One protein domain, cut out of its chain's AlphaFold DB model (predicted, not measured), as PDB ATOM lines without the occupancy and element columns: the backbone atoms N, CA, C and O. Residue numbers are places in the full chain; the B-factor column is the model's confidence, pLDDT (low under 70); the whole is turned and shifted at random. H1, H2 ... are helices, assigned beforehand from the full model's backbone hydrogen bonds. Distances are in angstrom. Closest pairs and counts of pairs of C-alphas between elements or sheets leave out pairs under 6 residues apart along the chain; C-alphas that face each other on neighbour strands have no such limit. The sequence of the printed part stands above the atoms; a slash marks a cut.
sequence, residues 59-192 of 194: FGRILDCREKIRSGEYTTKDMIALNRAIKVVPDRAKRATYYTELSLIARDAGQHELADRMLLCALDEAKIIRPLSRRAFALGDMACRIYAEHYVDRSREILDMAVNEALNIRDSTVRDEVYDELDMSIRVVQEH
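What this domain is: This is residues 59 to 192 of the 194 residues of an uncharacterized protein of Methanomicrobiales archaeon (UniProt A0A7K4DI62). Seven helices, H1 to H7, stand as a slab two helices thick, an up-and-down bundle in which each helix runs against the one before it: H1, H3, H5 and H7 make one row, side by side, and H2, H4 and H6 make the other. The pairs H3 with H4 and H5 with H6 form the close-packed core, while H2 sits more loosely beside H1 and H3 at one end of the slab, and H7 closes the other end. The printed part has 134 residues with seven named helices, in order H1 to H7, and no named strand; the class is all helix. It is compact, with a radius of gyration of the C-alphas of 15.4 A, and spans 49 by 34 by 21 A.

Where its parts are: Find C-alpha 172 at (286.068, 551.349, 386.755); from there H7, the longest helix, runs through residues 172 to 191 for 26.9 A, with a kink of 27 degrees near residue 185, to C-alpha 191 at (273.000, 531.871, 399.846). Going back along the chain, you meet H6 at residues 152 to 167, 22.4 A long, H5 at residues 132 to 148, 24.4 A, H4 at residues 112 to 128, 25.0 A, and H3 at residues 92 to 108, 24.6 A. H2 holds residues 76 to 87, and H1 holds residues 59 to 71, from C-alpha 59 at (290.514, 516.106, 380.879).

How they stand to each other: Start at H7, which touches H5 at a shallow tilt of 5 degrees, the same way; their closest C-alphas, of Ser 133 and Val 178, are 6.2 A apart. H7 and H6 form a hairpin, closest at the C-alphas of Ala 166 and Arg 175, 5.8 A. H5 and H3 are the hubs, touching four helices each, and touch each other at Ala 93 and Ala 138, whose C-alphas are 5.8 A apart. H5 and H6 form a hairpin at 13 degrees, opposite ways, with the C-alphas of Ala 136 and Ala 162 closest at 4.3 A. In the hairpin of H3 and H4 the closest C-alphas, of Ser 103 and Ala 115, are 4.0 A apart. H4 touches H5 with residues 126 to 128 alone, closest at the C-alphas of Ala 126 and Arg 135, 6.1 A. H1 touches H3, the C-alphas of Arg 66 and Ile 105 being closest at 6.2 A. H2 only just touches H1, and only just touches H3, with 3 pairs of C-alphas within 8 A in each case; the closest are Arg 61 and Leu 82, 6.9 A, and Ile 86 and Arg 95, 5.9 A. H4 is near H2 and near H6, whereas H1 and H7, for instance, are apart. Every O i to N i+4 pair is within hydrogen-bond range in H1, H2, H3, H5, H6 and H7, and 12 of 13 are in H4.

The domain as a whole: Look at Glu 73 and Ser 172 for the two C-alphas farthest apart, 49.9 A. The printed part has no cut, and the six links between successive helices are tight. The mean pLDDT of the printed part is 91.2; residues 188 to 192, of which 188 to 191 belong to H7, are under 70.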
ATOM      1  N   PHE A  59     291.644 516.401 380.004       86.69
ATOM      2  CA  PHE A  59     290.514 516.106 380.879       86.69
ATOM      3  C   PHE A  59     290.208 514.603 380.948       86.69
ATOM      4  O   PHE A  59     289.985 514.077 382.033       86.69
ATOM      5  N   GLY A  60     290.307 513.874 379.831       86.94
ATOM      6  CA  GLY A  60     290.221 512.409 379.831       86.94
ATOM      7  C   GLY A  60     291.257 511.760 380.751       86.94
ATOM      8  O   GLY A  60     290.915 510.903 381.557       86.94
ATOM      9  N   ARG A  61     292.502 512.250 380.732       90.81
ATOM     10  CA  ARG A  61     293.545 511.775 381.657       90.81
ATOM     11  C   ARG A  61     293.249 512.111 383.120       90.81
ATOM     12  O   ARG A  61     293.629 511.334 383.988       90.81
ATOM     13  N   ILE A  62     292.598 513.243 383.408       91.94
ATOM     14  CA  ILE A  62     292.140 513.583 384.769       91.94
ATOM     15  C   ILE A  62     291.108 512.557 385.242       91.94
ATOM     16  O   ILE A  62     291.209 512.085 386.370       91.94
ATOM     17  N   LEU A  63     290.172 512.160 384.378       88.38
ATOM     18  CA  LEU A  63     289.183 511.126 384.692       88.38
ATOM     19  C   LEU A  63     289.830 509.751 384.903       88.38
ATOM     20  O   LEU A  63     289.494 509.069 385.863       88.38
ATOM     21  N   ASP A  64     290.814 509.371 384.087       89.12
ATOM     22  CA  ASP A  64     291.572 508.132 384.317       89.12
ATOM     23  C   ASP A  64     292.326 508.181 385.660       89.12
ATOM     24  O   ASP A  64     292.400 507.193 386.394       89.12
ATOM     25  N   CYS A  65     292.874 509.347 386.013       90.62
ATOM     26  CA  CYS A  65     293.531 509.548 387.302       90.62
ATOM     27  C   CYS A  65     292.538 509.530 388.465       90.62
ATOM     28  O   CYS A  65     292.906 509.054 389.531       90.62
ATOM     29  N   ARG A  66     291.289 509.972 388.270       90.94
ATOM     30  CA  ARG A  66     290.224 509.865 389.276       90.94
ATOM     31  C   ARG A  66     290.029 508.427 389.720       90.94
ATOM     32  O   ARG A  66     290.037 508.165 390.918       90.94
ATOM     33  N   GLU A  67     289.904 507.504 388.773       90.00
ATOM     34  CA  GLU A  67     289.713 506.089 389.098       90.00
ATOM     35  C   GLU A  67     290.932 505.516 389.831       90.00
ATOM     36  O   GLU A  67     290.773 504.880 390.870       90.00
ATOM     37  N   LYS A  68     292.151 505.848 389.384       91.88
ATOM     38  CA  LYS A  68     293.396 505.441 390.062       91.88
ATOM     39  C   LYS A  68     293.546 506.017 391.471       91.88
ATOM     40  O   LYS A  68     294.066 505.354 392.362       91.88
ATOM     41  N   ILE A  69     293.136 507.267 391.680       92.06
ATOM     42  CA  ILE A  69     293.181 507.922 392.993       92.06
ATOM     43  C   ILE A  69     292.211 507.217 393.944       92.06
ATOM     44  O   ILE A  69     292.584 506.915 395.076       92.06
ATOM     45  N   ARG A  70     291.006 506.880 393.470       89.94
ATOM     46  CA  ARG A  70     289.998 506.157 394.258       89.94
ATOM     47  C   ARG A  70     290.397 504.713 394.557       89.94
ATOM     48  O   ARG A  70     290.081 504.228 395.637       89.94
ATOM     49  N   SER A  71     291.083 504.036 393.635       90.31
ATOM     50  CA  SER A  71     291.586 502.670 393.844       90.31
ATOM     51  C   SER A  71     292.892 502.606 394.646       90.31
ATOM     52  O   SER A  71     293.306 501.521 395.043       90.31
ATOM     53  N   GLY A  72     293.550 503.746 394.893       86.50
ATOM     54  CA  GLY A  72     294.858 503.806 395.553       86.50
ATOM     55  C   GLY A  72     296.043 503.436 394.650       86.50
ATOM     56  O   GLY A  72     297.175 503.365 395.119       86.50
ATOM     57  N   GLU A  73     295.818 503.240 393.350       90.25
ATOM     58  CA  GLU A  73     296.853 502.914 392.357       90.25
ATOM     59  C   GLU A  73     297.556 504.155 391.787       90.25
ATOM     60  O   GLU A  73     298.411 504.050 390.906       90.25
ATOM     61  N   TYR A  74     297.190 505.350 392.248       91.69
ATOM     62  CA  TYR A  74     297.765 506.592 391.752       91.69
ATOM     63  C   TYR A  74     299.224 506.754 392.183       91.69
ATOM     64  O   TYR A  74     299.533 506.960 393.357       91.69
ATOM     65  N   THR A  75     300.140 506.695 391.216       91.31
ATOM     66  CA  THR A  75     301.579 506.757 391.485       91.31
ATOM     67  C   THR A  75     302.175 508.139 391.218       91.31
ATOM     68  O   THR A  75     301.653 508.956 390.457       91.31
ATOM     69  N   THR A  76     303.385 508.373 391.734       89.69
ATOM     70  CA  THR A  76     304.197 509.551 391.382       89.69
ATOM     71  C   THR A  76     304.435 509.669 389.871       89.69
ATOM     72  O   THR A  76     304.532 510.779 389.346       89.69
ATOM     73  N   LYS A  77     304.511 508.544 389.142       92.69
ATOM     74  CA  LYS A  77     304.663 508.552 387.678       92.69
ATOM     75  C   LYS A  77     303.406 509.093 386.996       92.69
ATOM     76  O   LYS A  77     303.539 509.914 386.087       92.69
ATOM     77  N   ASP A  78     302.222 508.690 387.459       91.56
ATOM     78  CA  ASP A  78     300.942 509.208 386.959       91.56
ATOM     79  C   ASP A  78     300.835 510.716 387.207       91.56
ATOM     80  O   ASP A  78     300.527 511.476 386.287       91.56
ATOM     81  N   MET A  79     301.213 511.167 388.408       90.75
ATOM     82  CA  MET A  79     301.263 512.590 388.752       90.75
ATOM     83  C   MET A  79     302.183 513.379 387.816       90.75
ATOM     84  O   MET A  79     301.785 514.415 387.284       90.75
ATOM     85  N   ILE A  80     303.406 512.903 387.567       92.94
ATOM     86  CA  ILE A  80     304.351 513.583 386.669       92.94
ATOM     87  C   ILE A  80     303.812 513.626 385.233       92.94
ATOM     88  O   ILE A  80     303.909 514.664 384.571       92.94
ATOM     89  N   ALA A  81     303.246 512.521 384.743       93.75
ATOM     90  CA  ALA A  81     302.694 512.437 383.396       93.75
ATOM     91  C   ALA A  81     301.511 513.398 383.205       93.75
ATOM     92  O   ALA A  81     301.458 514.123 382.206       93.75
ATOM     93  N   LEU A  82     300.601 513.453 384.179       93.69
ATOM     94  CA  LEU A  82     299.457 514.354 384.147       93.69
ATOM     95  C   LEU A  82     299.881 515.817 384.278       93.69
ATOM     96  O   LEU A  82     299.429 516.655 383.505       93.69
ATOM     97  N   ASN A  83     300.817 516.118 385.178       94.12
ATOM     98  CA  ASN A  83     301.365 517.462 385.343       94.12
ATOM     99  C   ASN A  83     301.974 517.986 384.029       94.12
ATOM    100  O   ASN A  83     301.724 519.121 383.628       94.12
ATOM    101  N   ARG A  84     302.722 517.146 383.300       95.00
ATOM    102  CA  ARG A  84     303.236 517.494 381.963       95.00
ATOM    103  C   ARG A  84     302.105 517.747 380.965       95.00
ATOM    104  O   ARG A  84     302.172 518.721 380.222       95.00
ATOM    105  N   ALA A  85     301.069 516.909 380.970       94.56
ATOM    106  CA  ALA A  85     299.913 517.064 380.087       94.56
ATOM    107  C   ALA A  85     299.133 518.361 380.363       94.56
ATOM    108  O   ALA A  85     298.724 519.040 379.427       94.56
ATOM    109  N   ILE A  86     298.976 518.748 381.630       95.75
ATOM    110  CA  ILE A  86     298.346 520.020 381.999       95.75
ATOM    111  C   ILE A  86     299.229 521.188 381.559       95.75
ATOM    112  O   ILE A  86     298.739 522.124 380.935       95.75
ATOM    113  N   LYS A  87     300.544 521.131 381.803       94.38
ATOM    114  CA  LYS A  87     301.457 522.240 381.486       94.38
ATOM    115  C   LYS A  87     301.535 522.595 380.003       94.38
ATOM    116  O   LYS A  87     301.774 523.767 379.713       94.38
ATOM    117  N   VAL A  88     301.305 521.654 379.083       94.62
ATOM    118  CA  VAL A  88     301.285 521.957 377.637       94.62
ATOM    119  C   VAL A  88     300.023 522.693 377.180       94.62
ATOM    120  O   VAL A  88     299.998 523.214 376.068       94.62
ATOM    121  N   VAL A  89     298.986 522.784 378.021       93.62
ATOM    122  CA  VAL A  89     297.775 523.554 377.712       93.62
ATOM    123  C   VAL A  89     298.132 525.046 377.678       93.62
ATOM    124  O   VAL A  89     298.597 525.576 378.691       93.62
ATOM    125  N   PRO A  90     297.915 525.757 376.552       92.44
ATOM    126  CA  PRO A  90     298.306 527.164 376.435       92.44
ATOM    127  C   PRO A  90     297.575 528.063 377.437       92.44
ATOM    128  O   PRO A  90     298.163 528.974 378.026       92.44
ATOM    129  N   ASP A  91     296.294 527.774 377.664       93.50
ATOM    130  CA  ASP A  91     295.435 528.560 378.533       93.50
ATOM    131  C   ASP A  91     295.695 528.278 380.026       93.50
ATOM    132  O   ASP A  91     295.313 527.238 380.565       93.50
ATOM    133  N   ARG A  92     296.304 529.259 380.707       95.31
ATOM    134  CA  ARG A  92     296.539 529.279 382.162       95.31
ATOM    135  C   ARG A  92     295.253 529.083 382.982       95.31
ATOM    136  O   ARG A  92     295.297 528.374 383.979       95.31
ATOM    137  N   ALA A  93     294.116 529.644 382.560       94.69
ATOM    138  CA  ALA A  93     292.849 529.493 383.283       94.69
ATOM    139  C   ALA A  93     292.350 528.039 383.237       94.69
ATOM    140  O   ALA A  93     291.933 527.484 384.254       94.69
ATOM    141  N   LYS A  94     292.493 527.380 382.078       93.12
ATOM    142  CA  LYS A  94     292.203 525.944 381.945       93.12
ATOM    143  C   LYS A  94     293.146 525.093 382.792       93.12
ATOM    144  O   LYS A  94     292.700 524.131 383.404       93.12
ATOM    145  N   ARG A  95     294.434 525.451 382.879       96.12
ATOM    146  CA  ARG A  95     295.375 524.757 383.778       96.12
ATOM    147  C   ARG A  95     294.965 524.872 385.244       96.12
ATOM    148  O   ARG A  95     294.897 523.848 385.916       96.12
ATOM    149  N   ALA A  96     294.640 526.079 385.710       97.06
ATOM    150  CA  ALA A  96     294.148 526.304 387.070       97.06
ATOM    151  C   ALA A  96     292.886 525.473 387.358       97.06
ATOM    152  O   ALA A  96     292.800 524.799 388.384       97.06
ATOM    153  N   THR A  97     291.962 525.420 386.393       94.44
ATOM    154  CA  THR A  97     290.778 524.553 386.457       94.44
ATOM    155  C   THR A  97     291.160 523.078 386.620       94.44
ATOM    156  O   THR A  97     290.677 522.418 387.532       94.44
ATOM    157  N   TYR A  98     292.048 522.551 385.776       95.44
ATOM    158  CA  TYR A  98     292.453 521.143 385.819       95.44
ATOM    159  C   TYR A  98     293.127 520.740 387.130       95.44
ATOM    160  O   TYR A  98     292.848 519.665 387.657       95.44
ATOM    161  N   TYR A  99     293.982 521.599 387.684       97.56
ATOM    162  CA  TYR A  99     294.563 521.349 389.001       97.56
ATOM    163  C   TYR A  99     293.527 521.437 390.129       97.56
ATOM    164  O   TYR A  99     293.615 520.667 391.082       97.56
ATOM    165  N   THR A 100     292.525 522.313 390.009       96.62
ATOM    166  CA  THR A 100     291.422 522.401 390.981       96.62
ATOM    167  C   THR A 100     290.597 521.116 390.985       96.62
ATOM    168  O   THR A 100     290.373 520.548 392.047       96.62
ATOM    169  N   GLU A 101     290.234 520.590 389.813       93.94
ATOM    170  CA  GLU A 101     289.528 519.303 389.692       93.94
ATOM    171  C   GLU A 101     290.318 518.155 390.338       93.94
ATOM    172  O   GLU A 101     289.767 517.358 391.093       93.94
ATOM    173  N   LEU A 102     291.632 518.091 390.098       95.00
ATOM    174  CA  LEU A 102     292.483 517.081 390.731       95.00
ATOM    175  C   LEU A 102     292.569 517.235 392.245       95.00
ATOM    176  O   LEU A 102     292.637 516.231 392.948       95.00
ATOM    177  N   SER A 103     292.583 518.474 392.738       96.06
ATOM    178  CA  SER A 103     292.566 518.744 394.171       96.06
ATOM    179  C   SER A 103     291.305 518.177 394.818       96.06
ATOM    180  O   SER A 103     291.414 517.444 395.798       96.06
ATOM    181  N   LEU A 104     290.136 518.433 394.224       94.81
ATOM    182  CA  LEU A 104     288.848 517.934 394.713       94.81
ATOM    183  C   LEU A 104     288.793 516.404 394.680       94.81
ATOM    184  O   LEU A 104     288.569 515.777 395.709       94.81
ATOM    185  N   ILE A 105     289.156 515.797 393.547       93.94
ATOM    186  CA  ILE A 105     289.227 514.336 393.391       93.94
ATOM    187  C   ILE A 105     290.118 513.686 394.460       93.94
ATOM    188  O   ILE A 105     289.752 512.664 395.042       93.94
ATOM    189  N   ALA A 106     291.306 514.248 394.702       93.75
ATOM    190  CA  ALA A 106     292.227 513.734 395.710       93.75
ATOM    191  C   ALA A 106     291.670 513.901 397.126       93.75
ATOM    192  O   ALA A 106     291.829 513.006 397.957       93.75
ATOM    193  N   ARG A 107     290.996 515.022 397.397       93.81
ATOM    194  CA  ARG A 107     290.419 515.321 398.707       93.81
ATOM    195  C   ARG A 107     289.267 514.382 399.043       93.81
ATOM    196  O   ARG A 107     289.266 513.829 400.139       93.81
ATOM    197  N   ASP A 108     288.381 514.121 398.087       91.81
ATOM    198  CA  ASP A 108     287.250 513.197 398.246       91.81
ATOM    199  C   ASP A 108     287.709 511.747 398.454       91.81
ATOM    200  O   ASP A 108     287.031 510.951 399.099       91.81
ATOM    201  N   ALA A 109     288.890 511.399 397.936       91.88
ATOM    202  CA  ALA A 109     289.541 510.115 398.176       91.88
ATOM    203  C   ALA A 109     290.363 510.068 399.483       91.88
ATOM    204  O   ALA A 109     291.056 509.082 399.730       91.88
ATOM    205  N   GLY A 110     290.340 511.124 400.305       91.50
ATOM    206  CA  GLY A 110     291.097 511.219 401.560       91.50
ATOM    207  C   GLY A 110     292.601 511.475 401.393       91.50
ATOM    208  O   GLY A 110     293.347 511.467 402.372       91.50
ATOM    209  N   GLN A 111     293.085 511.728 400.174       92.12
ATOM    210  CA  GLN A 111     294.496 512.010 399.889       92.12
ATOM    211  C   GLN A 111     294.809 513.504 400.072       92.12
ATOM    212  O   GLN A 111     295.113 514.221 399.115       92.12
ATOM    213  N   HIS A 112     294.735 513.990 401.313       92.94
ATOM    214  CA  HIS A 112     294.834 515.421 401.630       92.94
ATOM    215  C   HIS A 112     296.151 516.076 401.177       92.94
ATOM    216  O   HIS A 112     296.120 517.159 400.600       92.94
ATOM    217  N   GLU A 113     297.300 515.405 401.323       92.88
ATOM    218  CA  GLU A 113     298.589 515.956 400.872       92.88
ATOM    219  C   GLU A 113     298.643 516.179 399.353       92.88
ATOM    220  O   GLU A 113     299.191 517.175 398.868       92.88
ATOM    221  N   LEU A 114     298.070 515.248 398.580       93.31
ATOM    222  CA  LEU A 114     297.964 515.388 397.132       93.31
ATOM    223  C   LEU A 114     296.992 516.517 396.784       93.31
ATOM    224  O   LEU A 114     297.307 517.341 395.922       93.31
ATOM    225  N   ALA A 115     295.849 516.577 397.472       95.19
ATOM    226  CA  ALA A 115     294.847 517.614 397.273       95.19
ATOM    227  C   ALA A 115     295.431 519.019 397.470       95.19
ATOM    228  O   ALA A 115     295.267 519.877 396.598       95.19
ATOM    229  N   ASP A 116     296.169 519.233 398.558       95.31
ATOM    230  CA  ASP A 116     296.782 520.522 398.876       95.31
ATOM    231  C   ASP A 116     297.865 520.890 397.854       95.31
ATOM    232  O   ASP A 116     297.912 522.021 397.363       95.31
ATOM    233  N   ARG A 117     298.690 519.920 397.434       95.81
ATOM    234  CA  ARG A 117     299.694 520.135 396.380       95.81
ATOM    235  C   ARG A 117     299.057 520.547 395.053       95.81
ATOM    236  O   ARG A 117     299.578 521.436 394.377       95.81
ATOM    237  N   MET A 118     297.964 519.896 394.655       96.88
ATOM    238  CA  MET A 118     297.261 520.235 393.416       96.88
ATOM    239  C   MET A 118     296.592 521.608 393.519       96.88
ATOM    240  O   MET A 118     296.682 522.389 392.575       96.88
ATOM    241  N   LEU A 119     296.026 521.964 394.674       97.25
ATOM    242  CA  LEU A 119     295.452 523.293 394.877       97.25
ATOM    243  C   LEU A 119     296.508 524.401 394.785       97.25
ATOM    244  O   LEU A 119     296.262 525.432 394.160       97.25
ATOM    245  N   LEU A 120     297.702 524.182 395.342       97.62
ATOM    246  CA  LEU A 120     298.824 525.114 395.190       97.62
ATOM    247  C   LEU A 120     299.210 525.296 393.716       97.62
ATOM    248  O   LEU A 120     299.359 526.426 393.259       97.62
ATOM    249  N   CYS A 121     299.275 524.206 392.945       97.56
ATOM    250  CA  CYS A 121     299.512 524.286 391.502       97.56
ATOM    251  C   CYS A 121     298.415 525.087 390.776       97.56
ATOM    252  O   CYS A 121     298.721 525.853 389.865       97.56
ATOM    253  N   ALA A 122     297.147 524.949 391.179       98.06
ATOM    254  CA  ALA A 122     296.052 525.737 390.615       98.06
ATOM    255  C   ALA A 122     296.233 527.241 390.876       98.06
ATOM    256  O   ALA A 122     296.098 528.052 389.958       98.06
ATOM    257  N   LEU A 123     296.590 527.603 392.112       98.25
ATOM    258  CA  LEU A 123     296.828 528.988 392.521       98.25
ATOM    259  C   LEU A 123     298.050 529.599 391.820       98.25
ATOM    260  O   LEU A 123     297.987 530.747 391.378       98.25
ATOM    261  N   ASP A 124     299.130 528.834 391.646       98.06
ATOM    262  CA  ASP A 124     300.319 529.273 390.905       98.06
ATOM    263  C   ASP A 124     299.993 529.593 389.439       98.06
ATOM    264  O   ASP A 124     300.449 530.601 388.890       98.06
ATOM    265  N   GLU A 125     299.163 528.764 388.803       97.94
ATOM    266  CA  GLU A 125     298.688 529.011 387.443       97.94
ATOM    267  C   GLU A 125     297.785 530.251 387.374       97.94
ATOM    268  O   GLU A 125     297.955 531.083 386.474       97.94
ATOM    269  N   ALA A 126     296.875 530.417 388.341       97.88
ATOM    270  CA  ALA A 126     295.976 531.566 388.422       97.88
ATOM    271  C   ALA A 126     296.736 532.889 388.621       97.88
ATOM    272  O   ALA A 126     296.485 533.866 387.910       97.88
ATOM    273  N   LYS A 127     297.741 532.914 389.503       96.75
ATOM    274  CA  LYS A 127     298.545 534.104 389.840       96.75
ATOM    275  C   LYS A 127     299.247 534.743 388.638       96.75
ATOM    276  O   LYS A 127     299.570 535.932 388.662       96.75
ATOM    277  N   ILE A 128     299.505 533.990 387.573       96.44
ATOM    278  CA  ILE A 128     300.190 534.495 386.372       96.44
ATOM    279  C   ILE A 128     299.192 535.077 385.357       96.44
ATOM    280  O   ILE A 128     299.583 535.848 384.479       96.44
ATOM    281  N   ILE A 129     297.895 534.772 385.481       97.56
ATOM    282  CA  ILE A 129     296.868 535.207 384.527       97.56
ATOM    283  C   ILE A 129     296.829 536.736 384.447       97.56
ATOM    284  O   ILE A 129     296.833 537.440 385.463       97.56
ATOM    285  N   ARG A 130     296.795 537.239 383.213       95.12
ATOM    286  CA  ARG A 130     296.542 538.636 382.860       95.12
ATOM    287  C   ARG A 130     295.474 538.682 381.755       95.12
ATOM    288  O   ARG A 130     295.404 537.733 380.964       95.12
ATOM    289  N   PRO A 131     294.670 539.757 381.671       95.62
ATOM    290  CA  PRO A 131     294.581 540.888 382.611       95.62
ATOM    291  C   PRO A 131     294.014 540.486 383.989       95.62
ATOM    292  O   PRO A 131     293.654 539.329 384.197       95.62
ATOM    293  N   LEU A 132     293.980 541.429 384.941       96.06
ATOM    294  CA  LEU A 132     293.481 541.194 386.306       96.06
ATOM    295  C   LEU A 132     292.024 540.720 386.341       96.06
ATOM    296  O   LEU A 132     291.723 539.797 387.088       96.06
ATOM    297  N   SER A 133     291.162 541.251 385.470       95.19
ATOM    298  CA  SER A 133     289.775 540.781 385.323       95.19
ATOM    299  C   SER A 133     289.706 539.279 385.048       95.19
ATOM    300  O   SER A 133     289.032 538.530 385.745       95.19
ATOM    301  N   ARG A 134     290.509 538.799 384.095       95.56
ATOM    302  CA  ARG A 134     290.575 537.374 383.749       95.56
ATOM    303  C   ARG A 134     291.080 536.506 384.902       95.56
ATOM    304  O   ARG A 134     290.672 535.354 385.028       95.56
ATOM    305  N   ARG A 135     291.984 537.037 385.725       97.44
ATOM    306  CA  ARG A 135     292.463 536.348 386.926       97.44
ATOM    307  C   ARG A 135     291.378 536.272 387.993       97.44
ATOM    308  O   ARG A 135     291.178 535.193 388.538       97.44
ATOM    309  N   ALA A 136     290.683 537.379 388.249       95.81
ATOM    310  CA  ALA A 136     289.567 537.427 389.184       95.81
ATOM    311  C   ALA A 136     288.497 536.393 388.799       95.81
ATOM    312  O   ALA A 136     288.098 535.594 389.639       95.81
ATOM    313  N   PHE A 137     288.143 536.293 387.512       94.06
ATOM    314  CA  PHE A 137     287.218 535.262 387.028       94.06
ATOM    315  C   PHE A 137     287.725 533.833 387.229       94.06
ATOM    316  O   PHE A 137     286.958 532.965 387.633       94.06
ATOM    317  N   ALA A 138     289.010 533.569 386.972       95.44
ATOM    318  CA  ALA A 138     289.577 532.241 387.198       95.44
ATOM    319  C   ALA A 138     289.536 531.849 388.685       95.44
ATOM    320  O   ALA A 138     289.176 530.721 389.004       95.44
ATOM    321  N   LEU A 139     289.863 532.778 389.589       96.69
ATOM    322  CA  LEU A 139     289.783 532.557 391.034       96.69
ATOM    323  C   LEU A 139     288.328 532.390 391.506       96.69
ATOM    324  O   LEU A 139     288.055 531.492 392.296       96.69
ATOM    325  N   GLY A 140     287.387 533.178 390.978       94.12
ATOM    326  CA  GLY A 140     285.955 533.025 391.256       94.12
ATOM    327  C   GLY A 140     285.414 531.654 390.835       94.12
ATOM    328  O   GLY A 140     284.777 530.967 391.631       94.12
ATOM    329  N   ASP A 141     285.750 531.190 389.626       92.31
ATOM    330  CA  ASP A 141     285.387 529.843 389.157       92.31
ATOM    331  C   ASP A 141     285.995 528.742 390.045       92.31
ATOM    332  O   ASP A 141     285.315 527.770 390.380       92.31
ATOM    333  N   MET A 142     287.249 528.901 390.486       94.94
ATOM    334  CA  MET A 142     287.867 527.987 391.455       94.94
ATOM    335  C   MET A 142     287.099 527.962 392.785       94.94
ATOM    336  O   MET A 142     286.807 526.878 393.295       94.94
ATOM    337  N   ALA A 143     286.742 529.128 393.331       94.12
ATOM    338  CA  ALA A 143     286.009 529.244 394.590       94.12
ATOM    339  C   ALA A 143     284.636 528.559 394.522       94.12
ATOM    340  O   ALA A 143     284.294 527.792 395.425       94.12
ATOM    341  N   CYS A 144     283.886 528.765 393.436       90.69
ATOM    342  CA  CYS A 144     282.589 528.124 393.212       90.69
ATOM    343  C   CYS A 144     282.688 526.594 393.167       90.69
ATOM    344  O   CYS A 144     281.837 525.901 393.719       90.69
ATOM    345  N   ARG A 145     283.736 526.042 392.546       89.44
ATOM    346  CA  ARG A 145     283.939 524.582 392.483       89.44
ATOM    347  C   ARG A 145     284.267 523.987 393.839       89.44
ATOM    348  O   ARG A 145     283.703 522.973 394.217       89.44
ATOM    349  N   ILE A 146     285.164 524.638 394.570       92.31
ATOM    350  CA  ILE A 146     285.557 524.207 395.912       92.31
ATOM    351  C   ILE A 146     284.361 524.275 396.866       92.31
ATOM    352  O   ILE A 146     284.185 523.393 397.705       92.31
ATOM    353  N   TYR A 147     283.502 525.277 396.694       89.81
ATOM    354  CA  TYR A 147     282.255 525.392 397.435       89.81
ATOM    355  C   TYR A 147     281.248 524.285 397.113       89.81
ATOM    356  O   TYR A 147     280.617 523.763 398.027       89.81
ATOM    357  N   ALA A 148     281.106 523.917 395.835       86.56
ATOM    358  CA  ALA A 148     280.179 522.871 395.400       86.56
ATOM    359  C   ALA A 148     280.473 521.503 396.045       86.56
ATOM    360  O   ALA A 148     279.550 520.716 396.224       86.56
ATOM    361  N   GLU A 149     281.724 521.265 396.450       87.00
ATOM    362  CA  GLU A 149     282.158 520.083 397.212       87.00
ATOM    363  C   GLU A 149     282.202 520.334 398.737       87.00
ATOM    364  O   GLU A 149     282.867 519.628 399.491       87.00
ATOM    365  N   HIS A 150     281.504 521.368 399.214       86.75
ATOM    366  CA  HIS A 150     281.337 521.728 400.627       86.75
ATOM    367  C   HIS A 150     282.614 522.156 401.378       86.75
ATOM    368  O   HIS A 150     282.625 522.218 402.609       86.75
ATOM    369  N   TYR A 151     283.682 522.547 400.675       87.31
ATOM    370  CA  TYR A 151     284.907 523.074 401.294       87.31
ATOM    371  C   TYR A 151     284.828 524.595 401.509       87.31
ATOM    372  O   TYR A 151     285.554 525.386 400.901       87.31
ATOM    373  N   VAL A 152     283.922 524.999 402.397       87.62
ATOM    374  CA  VAL A 152     283.474 526.388 402.579       87.62
ATOM    375  C   VAL A 152     284.603 527.365 402.919       87.62
ATOM    376  O   VAL A 152     284.756 528.379 402.238       87.62
ATOM    377  N   ASP A 153     285.417 527.071 403.933       89.12
ATOM    378  CA  ASP A 153     286.470 527.998 404.373       89.12
ATOM    379  C   ASP A 153     287.507 528.231 403.274       89.12
ATOM    380  O   ASP A 153     287.897 529.362 402.993       89.12
ATOM    381  N   ARG A 154     287.877 527.163 402.559       91.56
ATOM    382  CA  ARG A 154     288.846 527.266 401.470       91.56
ATOM    383  C   ARG A 154     288.286 528.002 400.256       91.56
ATOM    384  O   ARG A 154     289.024 528.726 399.592       91.56
ATOM    385  N   SER A 155     286.996 527.827 399.967       92.50
ATOM    386  CA  SER A 155     286.306 528.589 398.926       92.50
ATOM    387  C   SER A 155     286.342 530.090 399.223       92.50
ATOM    388  O   SER A 155     286.703 530.873 398.345       92.50
ATOM    389  N   ARG A 156     286.061 530.486 400.471       90.25
ATOM    390  CA  ARG A 156     286.093 531.889 400.911       90.25
ATOM    391  C   ARG A 156     287.461 532.527 400.734       90.25
ATOM    392  O   ARG A 156     287.549 533.584 400.127       90.25
ATOM    393  N   GLU A 157     288.525 531.855 401.170       94.00
ATOM    394  CA  GLU A 157     289.890 532.368 400.997       94.00
ATOM    395  C   GLU A 157     290.218 532.666 399.526       94.00
ATOM    396  O   GLU A 157     290.846 533.672 399.207       94.00
ATOM    397  N   ILE A 158     289.796 531.791 398.611       95.56
ATOM    398  CA  ILE A 158     290.053 531.955 397.175       95.56
ATOM    399  C   ILE A 158     289.156 533.044 396.579       95.56
ATOM    400  O   ILE A 158     289.600 533.800 395.712       95.56
ATOM    401  N   LEU A 159     287.920 533.166 397.059       93.62
ATOM    402  CA  LEU A 159     287.016 534.243 396.670       93.62
ATOM    403  C   LEU A 159     287.549 535.612 397.118       93.62
ATOM    404  O   LEU A 159     287.549 536.549 396.323       93.62
ATOM    405  N   ASP A 160     288.109 535.711 398.324       93.94
ATOM    406  CA  ASP A 160     288.776 536.924 398.808       93.94
ATOM    407  C   ASP A 160     289.971 537.290 397.919       93.94
ATOM    408  O   ASP A 160     290.191 538.463 397.602       93.94
ATOM    409  N   MET A 161     290.736 536.301 397.437       96.19
ATOM    410  CA  MET A 161     291.780 536.549 396.435       96.19
ATOM    411  C   MET A 161     291.189 537.108 395.134       96.19
ATOM    412  O   MET A 161     291.750 538.051 394.580       96.19
ATOM    413  N   ALA A 162     290.059 536.579 394.651       95.38
ATOM    414  CA  ALA A 162     289.396 537.077 393.444       95.38
ATOM    415  C   ALA A 162     288.955 538.544 393.589       95.38
ATOM    416  O   ALA A 162     289.240 539.365 392.712       95.38
ATOM    417  N   VAL A 163     288.329 538.882 394.721       93.56
ATOM    418  CA  VAL A 163     287.897 540.248 395.059       93.56
ATOM    419  C   VAL A 163     289.094 541.193 395.148       93.56
ATOM    420  O   VAL A 163     289.061 542.289 394.590       93.56
ATOM    421  N   ASN A 164     290.191 540.759 395.771       94.62
ATOM    422  CA  ASN A 164     291.420 541.548 395.837       94.62
ATOM    423  C   ASN A 164     292.000 541.848 394.447       94.62
ATOM    424  O   ASN A 164     292.482 542.955 394.202       94.62
ATOM    425  N   GLU A 165     291.946 540.904 393.508       94.75
ATOM    426  CA  GLU A 165     292.391 541.155 392.133       94.75
ATOM    427  C   GLU A 165     291.453 542.126 391.399       94.75
ATOM    428  O   GLU A 165     291.937 542.977 390.648       94.75
ATOM    429  N   ALA A 166     290.141 542.063 391.659       92.81
ATOM    430  CA  ALA A 166     289.157 543.004 391.122       92.81
ATOM    431  C   ALA A 166     289.379 544.437 391.643       92.81
ATOM    432  O   ALA A 166     289.417 545.382 390.855       92.81
ATOM    433  N   LEU A 167     289.635 544.602 392.947       92.88
ATOM    434  CA  LEU A 167     289.941 545.892 393.585       92.88
ATOM    435  C   LEU A 167     291.139 546.612 392.948       92.88
ATOM    436  O   LEU A 167     291.183 547.841 392.912       92.88
ATOM    437  N   ASN A 168     292.102 545.854 392.422       94.44
ATOM    438  CA  ASN A 168     293.307 546.388 391.787       94.44
ATOM    439  C   ASN A 168     293.114 546.772 390.305       94.44
ATOM    440  O   ASN A 168     294.055 547.253 389.659       94.44
ATOM    441  N   ILE A 169     291.917 546.583 389.739       95.06
ATOM    442  CA  ILE A 169     291.583 547.021 388.381       95.06
ATOM    443  C   ILE A 169     291.350 548.538 388.385       95.06
ATOM    444  O   ILE A 169     290.504 549.065 389.108       95.06
ATOM    445  N   ARG A 170     292.123 549.251 387.557       93.94
ATOM    446  CA  ARG A 170     292.059 550.721 387.451       93.94
ATOM    447  C   ARG A 170     290.857 551.217 386.653       93.94
ATOM    448  O   ARG A 170     290.334 552.280 386.960       93.94
ATOM    449  N   ASP A 171     290.476 550.477 385.620       94.81
ATOM    450  CA  ASP A 171     289.312 550.789 384.796       94.81
ATOM    451  C   ASP A 171     288.044 550.471 385.594       94.81
ATOM    452  O   ASP A 171     287.798 549.314 385.930       94.81
ATOM    453  N   SER A 172     287.273 551.503 385.941       92.19
ATOM    454  CA  SER A 172     286.068 551.349 386.755       92.19
ATOM    455  C   SER A 172     285.005 550.511 386.060       92.19
ATOM    456  O   SER A 172     284.393 549.688 386.719       92.19
ATOM    457  N   THR A 173     284.836 550.652 384.744       92.50
ATOM    458  CA  THR A 173     283.832 549.889 383.995       92.50
ATOM    459  C   THR A 173     284.157 548.401 384.040       92.50
ATOM    460  O   THR A 173     283.314 547.590 384.401       92.50
ATOM    461  N   VAL A 174     285.415 548.041 383.764       91.19
ATOM    462  CA  VAL A 174     285.860 546.639 383.828       91.19
ATOM    463  C   VAL A 174     285.793 546.102 385.254       91.19
ATOM    464  O   VAL A 174     285.485 544.934 385.468       91.19
ATOM    465  N   ARG A 175     286.121 546.929 386.248       93.38
ATOM    466  CA  ARG A 175     286.041 546.534 387.652       93.38
ATOM    467  C   ARG A 175     284.600 546.243 388.068       93.38
ATOM    468  O   ARG A 175     284.378 545.242 388.738       93.38
ATOM    469  N   ASP A 176     283.659 547.089 387.670       89.94
ATOM    470  CA  ASP A 176     282.247 546.945 388.015       89.94
ATOM    471  C   ASP A 176     281.651 545.699 387.330       89.94
ATOM    472  O   ASP A 176     281.015 544.891 387.999       89.94
ATOM    473  N   GLU A 177     281.994 545.431 386.062       89.12
ATOM    474  CA  GLU A 177     281.648 544.165 385.386       89.12
ATOM    475  C   GLU A 177     282.201 542.933 386.121       89.12
ATOM    476  O   GLU A 177     281.533 541.905 386.247       89.12
ATOM    477  N   VAL A 178     283.443 543.017 386.611       89.81
ATOM    478  CA  VAL A 178     284.046 541.925 387.383       89.81
ATOM    479  C   VAL A 178     283.317 541.733 388.709       89.81
ATOM    480  O   VAL A 178     283.133 540.591 389.124       89.81
ATOM    481  N   TYR A 179     282.891 542.814 389.362       89.06
ATOM    482  CA  TYR A 179     282.093 542.717 390.577       89.06
ATOM    483  C   TYR A 179     280.735 542.086 390.337       89.06
ATOM    484  O   TYR A 179     280.368 541.234 391.133       89.06
ATOM    485  N   ASP A 180     280.030 542.423 389.261       86.19
ATOM    486  CA  ASP A 180     278.726 541.822 388.959       86.19
ATOM    487  C   ASP A 180     278.830 540.293 388.782       86.19
ATOM    488  O   ASP A 180     278.013 539.527 389.296       86.19
ATOM    489  N   GLU A 181     279.881 539.817 388.114       82.12
ATOM    490  CA  GLU A 181     280.138 538.378 387.956       82.12
ATOM    491  C   GLU A 181     280.625 537.713 389.257       82.12
ATOM    492  O   GLU A 181     280.246 536.578 389.581       82.12
ATOM    493  N   LEU A 182     281.456 538.405 390.045       87.56
ATOM    494  CA  LEU A 182     281.859 537.910 391.360       87.56
ATOM    495  C   LEU A 182     280.696 537.931 392.352       87.56
ATOM    496  O   LEU A 182     280.656 537.048 393.196       87.56
ATOM    497  N   ASP A 183     279.733 538.845 392.236       83.00
ATOM    498  CA  ASP A 183     278.530 538.901 393.071       83.00
ATOM    499  C   ASP A 183     277.713 537.621 392.909       83.00
ATOM    500  O   ASP A 183     277.308 537.015 393.895       83.00
ATOM    501  N   MET A 184     277.574 537.109 391.683       74.62
ATOM    502  CA  MET A 184     276.963 535.795 391.456       74.62
ATOM    503  C   MET A 184     277.732 534.667 392.158       74.62
ATOM    504  O   MET A 184     277.123 533.780 392.755       74.62
ATOM    505  N   SER A 185     279.066 534.706 392.124       71.38
ATOM    506  CA  SER A 185     279.912 533.728 392.825       71.38
ATOM    507  C   SER A 185     279.788 533.856 394.348       71.38
ATOM    508  O   SER A 185     279.686 532.853 395.052       71.38
ATOM    509  N   ILE A 186     279.733 535.090 394.854       75.06
ATOM    510  CA  ILE A 186     279.528 535.430 396.261       75.06
ATOM    511  C   ILE A 186     278.170 534.916 396.714       75.06
ATOM    512  O   ILE A 186     278.123 534.226 397.720       75.06
ATOM    513  N   ARG A 187     277.095 535.164 395.963       75.00
ATOM    514  CA  ARG A 187     275.753 534.649 396.260       75.00
ATOM    515  C   ARG A 187     275.720 533.136 396.287       75.00
ATOM    516  O   ARG A 187     275.196 532.585 397.235       75.00
ATOM    517  N   VAL A 188     276.339 532.440 395.335       68.88
ATOM    518  CA  VAL A 188     276.416 530.968 395.395       68.88
ATOM    519  C   VAL A 188     277.118 530.506 396.673       68.88
ATOM    520  O   VAL A 188     276.650 529.579 397.328       68.88
ATOM    521  N   VAL A 189     278.200 531.181 397.066       66.19
ATOM    522  CA  VAL A 189     278.934 530.866 398.297       66.19
ATOM    523  C   VAL A 189     278.170 531.309 399.557       66.19
ATOM    524  O   VAL A 189     278.343 530.671 400.592       66.19
ATOM    525  N   GLN A 190     277.334 532.359 399.497       66.56
ATOM    526  CA  GLN A 190     276.636 533.023 400.615       66.56
ATOM    527  C   GLN A 190     275.146 532.650 400.797       66.56
ATOM    528  O   GLN A 190     274.625 532.787 401.899       66.56
ATOM    529  N   GLU A 191     274.444 532.151 399.784       54.94
ATOM    530  CA  GLU A 191     273.000 531.871 399.846       54.94
ATOM    531  C   GLU A 191     272.676 530.508 400.477       54.94
ATOM    532  O   GLU A 191     271.566 530.338 400.969       54.94
ATOM    533  N   HIS A 192     273.625 529.566 400.589       50.47
ATOM    534  CA  HIS A 192     273.421 528.339 401.389       50.47
ATOM    535  C   HIS A 192     273.910 528.469 402.845       50.47
ATOM    536  O   HIS A 192     274.336 527.490 403.457       50.47
TER     537      HIS A 192